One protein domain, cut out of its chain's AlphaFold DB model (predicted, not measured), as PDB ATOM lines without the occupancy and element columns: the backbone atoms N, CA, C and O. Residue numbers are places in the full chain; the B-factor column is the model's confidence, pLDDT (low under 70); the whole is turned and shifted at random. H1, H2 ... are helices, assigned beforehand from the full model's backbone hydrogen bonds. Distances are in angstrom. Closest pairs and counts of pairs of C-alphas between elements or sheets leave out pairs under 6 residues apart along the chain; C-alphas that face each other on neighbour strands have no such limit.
ATOM      1  N   GLU A 107     322.459 172.134 341.886       82.62
ATOM      2  CA  GLU A 107     321.454 172.747 341.014       82.62
ATOM      3  C   GLU A 107     321.405 174.270 341.206       82.62
ATOM      4  O   GLU A 107     321.160 175.016 340.260       82.62
ATOM      5  N   GLU A 108     321.727 174.761 342.404       81.62
ATOM      6  CA  GLU A 108     321.864 176.188 342.684       81.62
ATOM      7  C   GLU A 108     323.004 176.813 341.875       81.62
ATOM      8  O   GLU A 108     322.828 177.895 341.319       81.62
ATOM      9  N   ALA A 109     324.153 176.136 341.760       83.31
ATOM     10  CA  ALA A 109     325.284 176.626 340.976       83.31
ATOM     11  C   ALA A 109     324.944 176.692 339.478       83.31
ATOM     12  O   ALA A 109     325.282 177.672 338.812       83.31
ATOM     13  N   LYS A 110     324.219 175.691 338.966       85.62
ATOM     14  CA  LYS A 110     323.708 175.676 337.587       85.62
ATOM     15  C   LYS A 110     322.753 176.839 337.323       85.62
ATOM     16  O   LYS A 110     322.940 177.584 336.364       85.62
ATOM     17  N   ILE A 111     321.772 177.041 338.205       85.38
ATOM     18  CA  ILE A 111     320.816 178.151 338.102       85.38
ATOM     19  C   ILE A 111     321.536 179.499 338.178       85.38
ATOM     20  O   ILE A 111     321.231 180.383 337.388       85.38
ATOM     21  N   LEU A 112     322.497 179.667 339.089       86.25
ATOM     22  CA  LEU A 112     323.274 180.905 339.196       86.25
ATOM     23  C   LEU A 112     324.038 181.210 337.906       86.25
ATOM     24  O   LEU A 112     323.993 182.346 337.439       86.25
ATOM     25  N   LEU A 113     324.679 180.208 337.298       87.62
ATOM     26  CA  LEU A 113     325.372 180.383 336.022       87.62
ATOM     27  C   LEU A 113     324.404 180.758 334.888       87.62
ATOM     28  O   LEU A 113     324.727 181.624 334.078       87.62
ATOM     29  N   LEU A 114     323.199 180.178 334.856       88.06
ATOM     30  CA  LEU A 114     322.148 180.587 333.916       88.06
ATOM     31  C   LEU A 114     321.640 182.008 334.186       88.06
ATOM     32  O   LEU A 114     321.367 182.747 333.251       88.06
ATOM     33  N   LEU A 115     321.519 182.432 335.443       87.06
ATOM     34  CA  LEU A 115     321.102 183.800 335.766       87.06
ATOM     35  C   LEU A 115     322.121 184.836 335.277       87.06
ATOM     36  O   LEU A 115     321.725 185.936 334.895       87.06
ATOM     37  N   CYS A 116     323.410 184.487 335.227       87.25
ATOM     38  CA  CYS A 116     324.428 185.353 334.638       87.25
ATOM     39  C   CYS A 116     324.173 185.637 333.149       87.25
ATOM     40  O   CYS A 116     324.492 186.735 332.699       87.25
ATOM     41  N   SER A 117     323.558 184.717 332.392       86.69
ATOM     42  CA  SER A 117     323.284 184.921 330.957       86.69
ATOM     43  C   SER A 117     322.117 185.872 330.665       86.69
ATOM     44  O   SER A 117     321.878 186.209 329.511       86.69
ATOM     45  N   LEU A 118     321.405 186.349 331.696       87.88
ATOM     46  CA  LEU A 118     320.384 187.397 331.564       87.88
ATOM     47  C   LEU A 118     320.979 188.799 331.369       87.88
ATOM     48  O   LEU A 118     320.240 189.764 331.168       87.88
ATOM     49  N   HIS A 119     322.293 188.930 331.511       85.94
ATOM     50  CA  HIS A 119     323.008 190.186 331.376       85.94
ATOM     51  C   HIS A 119     323.604 190.331 329.973       85.94
ATOM     52  O   HIS A 119     323.891 189.341 329.305       85.94
ATOM     53  N   GLU A 120     323.789 191.577 329.536       86.69
ATOM     54  CA  GLU A 120     324.495 191.877 328.288       86.69
ATOM     55  C   GLU A 120     325.943 191.366 328.335       86.69
ATOM     56  O   GLU A 120     326.529 191.208 329.411       86.69
ATOM     57  N   GLU A 121     326.522 191.134 327.157       79.69
ATOM     58  CA  GLU A 121     327.935 190.791 327.016       79.69
ATOM     59  C   GLU A 121     328.817 191.826 327.739       79.69
ATOM     60  O   GLU A 121     328.568 193.032 327.674       79.69
ATOM     61  N   ASP A 122     329.811 191.342 328.488       80.88
ATOM     62  CA  ASP A 122     330.731 192.137 329.317       80.88
ATOM     63  C   ASP A 122     330.080 193.032 330.391       80.88
ATOM     64  O   ASP A 122     330.731 193.909 330.975       80.88
ATOM     65  N   ALA A 123     328.798 192.830 330.704       86.25
ATOM     66  CA  ALA A 123     328.151 193.568 331.776       86.25
ATOM     67  C   ALA A 123     328.773 193.222 333.136       86.25
ATOM     68  O   ALA A 123     329.002 192.061 333.476       86.25
ATOM     69  N   ASN A 124     328.972 194.239 333.976       85.12
ATOM     70  CA  ASN A 124     329.400 194.008 335.349       85.12
ATOM     71  C   ASN A 124     328.222 193.457 336.172       85.12
ATOM     72  O   ASN A 124     327.234 194.160 336.416       85.12
ATOM     73  N   ILE A 125     328.309 192.191 336.582       87.12
ATOM     74  CA  ILE A 125     327.242 191.506 337.315       87.12
ATOM     75  C   ILE A 125     327.484 191.639 338.820       87.12
ATOM     76  O   ILE A 125     328.384 191.027 339.390       87.12
ATOM     77  N   PHE A 126     326.633 192.414 339.491       86.00
ATOM     78  CA  PHE A 126     326.662 192.521 340.948       86.00
ATOM     79  C   PHE A 126     326.068 191.267 341.601       86.00
ATOM     80  O   PHE A 126     324.933 190.887 341.307       86.00
ATOM     81  N   ILE A 127     326.798 190.680 342.554       84.50
ATOM     82  CA  ILE A 127     326.369 189.487 343.310       84.50
ATOM     83  C   ILE A 127     324.992 189.703 343.953       84.50
ATOM     84  O   ILE A 127     324.141 188.819 343.911       84.50
ATOM     85  N   GLU A 128     324.729 190.900 344.482       84.38
ATOM     86  CA  GLU A 128     323.433 191.243 345.078       84.38
ATOM     87  C   GLU A 128     322.268 191.070 344.089       84.38
ATOM     88  O   GLU A 128     321.196 190.589 344.456       84.38
ATOM     89  N   LYS A 129     322.478 191.411 342.812       82.88
ATOM     90  CA  LYS A 129     321.456 191.283 341.769       82.88
ATOM     91  C   LYS A 129     321.173 189.812 341.446       82.88
ATOM     92  O   LYS A 129     320.006 189.440 341.342       82.88
ATOM     93  N   LEU A 130     322.207 188.970 341.389       83.69
ATOM     94  CA  LEU A 130     322.053 187.517 341.233       83.69
ATOM     95  C   LEU A 130     321.303 186.887 342.417       83.69
ATOM     96  O   LEU A 130     320.401 186.077 342.208       83.69
ATOM     97  N   LEU A 131     321.618 187.303 343.650       82.00
ATOM     98  CA  LEU A 131     320.934 186.829 344.859       82.00
ATOM     99  C   LEU A 131     319.454 187.234 344.891       82.00
ATOM    100  O   LEU A 131     318.601 186.454 345.308       82.00
ATOM    101  N   ARG A 132     319.112 188.434 344.411       81.88
ATOM    102  CA  ARG A 132     317.707 188.853 344.288       81.88
ATOM    103  C   ARG A 132     316.945 187.982 343.287       81.88
ATOM    104  O   ARG A 132     315.821 187.580 343.580       81.88
ATOM    105  N   TYR A 133     317.541 187.647 342.142       79.56
ATOM    106  CA  TYR A 133     316.904 186.753 341.169       79.56
ATOM    107  C   TYR A 133     316.711 185.332 341.707       79.56
ATOM    108  O   TYR A 133     315.645 184.745 341.507       79.56
ATOM    109  N   SER A 134     317.695 184.793 342.435       74.31
ATOM    110  CA  SER A 134     317.579 183.456 343.028       74.31
ATOM    111  C   SER A 134     316.512 183.400 344.130       74.31
ATOM    112  O   SER A 134     315.747 182.436 344.180       74.31
ATOM    113  N   LEU A 135     316.379 184.456 344.942       76.62
ATOM    114  CA  LEU A 135     315.312 184.587 345.941       76.62
ATOM    115  C   LEU A 135     313.921 184.625 345.300       76.62
ATOM    116  O   LEU A 135     313.032 183.900 345.740       76.62
ATOM    117  N   VAL A 136     313.730 185.409 344.235       73.38
ATOM    118  CA  VAL A 136     312.446 185.456 343.513       73.38
ATOM    119  C   VAL A 136     312.097 184.078 342.941       73.38
ATOM    120  O   VAL A 136     310.969 183.612 343.110       73.38
ATOM    121  N   GLY A 137     313.064 183.380 342.339       68.25
ATOM    122  CA  GLY A 137     312.872 182.013 341.847       68.25
ATOM    123  C   GLY A 137     312.512 181.011 342.953       68.25
ATOM    124  O   GLY A 137     311.619 180.179 342.772       68.25
ATOM    125  N   ALA A 138     313.157 181.109 344.119       67.94
ATOM    126  CA  ALA A 138     312.862 180.270 345.280       67.94
ATOM    127  C   ALA A 138     311.465 180.554 345.864       67.94
ATOM    128  O   ALA A 138     310.702 179.621 346.122       67.94
ATOM    129  N   CYS A 139     311.081 181.826 346.000       65.25
ATOM    130  CA  CYS A 139     309.753 182.230 346.469       65.25
ATOM    131  C   CYS A 139     308.632 181.768 345.521       65.25
ATOM    132  O   CYS A 139     307.584 181.300 345.977       65.25
ATOM    133  N   LEU A 140     308.846 181.839 344.202       64.00
ATOM    134  CA  LEU A 140     307.901 181.308 343.214       64.00
ATOM    135  C   LEU A 140     307.746 179.788 343.348       64.00
ATOM    136  O   LEU A 140     306.622 179.294 343.386       64.00
ATOM    137  N   LYS A 141     308.840 179.037 343.528       65.31
ATOM    138  CA  LYS A 141     308.757 177.594 343.808       65.31
ATOM    139  C   LYS A 141     307.961 177.299 345.084       65.31
ATOM    140  O   LYS A 141     307.050 176.478 345.037       65.31
ATOM    141  N   ILE A 142     308.232 177.989 346.192       70.69
ATOM    142  CA  ILE A 142     307.522 177.776 347.470       70.69
ATOM    143  C   ILE A 142     306.021 178.059 347.322       70.69
ATOM    144  O   ILE A 142     305.194 177.235 347.708       70.69
ATOM    145  N   SER A 143     305.655 179.178 346.696       63.41
ATOM    146  CA  SER A 143     304.247 179.530 346.462       63.41
ATOM    147  C   SER A 143     303.524 178.544 345.533       63.41
ATOM    148  O   SER A 143     302.352 178.246 345.761       63.41
ATOM    149  N   THR A 144     304.206 177.977 344.530       65.94
ATOM    150  CA  THR A 144     303.625 176.914 343.686       65.94
ATOM    151  C   THR A 144     303.448 175.584 344.416       65.94
ATOM    152  O   THR A 144     302.497 174.870 344.121       65.94
ATOM    153  N   GLN A 145     304.324 175.252 345.371       67.19
ATOM    154  CA  GLN A 145     304.205 174.035 346.181       67.19
ATOM    155  C   GLN A 145     303.071 174.156 347.203       67.19
ATOM    156  O   GLN A 145     302.293 173.219 347.355       67.19
ATOM    157  N   LEU A 146     302.916 175.328 347.829       66.12
ATOM    158  CA  LEU A 146     301.804 175.620 348.740       66.12
ATOM    159  C   LEU A 146     300.446 175.537 348.026       66.12
ATOM    160  O   LEU A 146     299.557 174.836 348.494       66.12
ATOM    161  N   LYS A 147     300.322 176.122 346.826       68.62
ATOM    162  CA  LYS A 147     299.094 176.018 346.012       68.62
ATOM    163  C   LYS A 147     298.745 174.591 345.574       68.62
ATOM    164  O   LYS A 147     297.601 174.342 345.223       68.62
ATOM    165  N   ARG A 148     299.713 173.670 345.555       63.81
ATOM    166  CA  ARG A 148     299.517 172.263 345.162       63.81
ATOM    167  C   ARG A 148     299.071 171.367 346.316       63.81
ATOM    168  O   ARG A 148     298.639 170.254 346.055       63.81
ATOM    169  N   GLN A 149     299.225 171.817 347.563       58.88
ATOM    170  CA  GLN A 149     298.748 171.099 348.750       58.88
ATOM    171  C   GLN A 149     297.322 171.502 349.157       58.88
ATOM    172  O   GLN A 149     296.731 170.858 350.017       58.88
ATOM    173  N   GLU A 150     296.769 172.546 348.534       58.38
ATOM    174  CA  GLU A 150     295.410 173.053 348.774       58.38
ATOM    175  C   GLU A 150     294.386 172.596 347.709       58.38
ATOM    176  O   GLU A 150     293.230 173.014 347.752       58.38
ATOM    177  N   THR A 151     294.788 171.730 346.769       48.25
ATOM    178  CA  THR A 151     293.940 171.102 345.731       48.25
ATOM    179  C   THR A 151     294.063 169.592 345.774       48.25
ATOM    180  O   THR A 151     293.019 168.913 345.691       48.25
TER     181      THR A 151
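AT A GLANCE: This is residues 107 to 151 of the 151 residues of the protein "NB-ARC domain containing protein" of Trema orientale (UniProt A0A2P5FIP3). A short helix, H1, packs on the first part of a long helix, H2, whose rest sticks out as an arm from residue 138 onward. H1 turns into H2 through a loop that bulges beyond the two helices at residues 119 to 124 and folds the chain back. The printed part has 45 residues with two named helices, H1 then H2, and no named strand, and its class is all helix. It is loose, with a radius of gyration of the C-alphas of 13.5 A, and spans 45 by 17 by 15 A.

IN THESE COORDINATES: H1 is residues 107 to 116, 14.4 A from first to last C-alpha, and begins with C-alpha 107 at (321.454, 172.747, 341.014). H2 is residues 127 to 149, 33.6 A long, and ends with C-alpha 149 at (298.748, 171.099, 348.750).

HOW THE PARTS SIT: H1 and H2 touch, and the closest C-alphas, those of Leu 115 and Leu 130, are 6.7 A apart. H2 touches H1 with residues 130 to 134 alone. They run opposite ways at a steep tilt of 53 degrees. In H1 and H2 every O i to N i+4 pair is within hydrogen-bond range.

THE WHOLE: The two C-alphas farthest apart, those of Asp 122 and Thr 151, are 45.4 A apart. The printed part has no cut, and the link from H1 to H2 is short. The pLDDT is under 70 at residues 137 to 141 and 143 to 151.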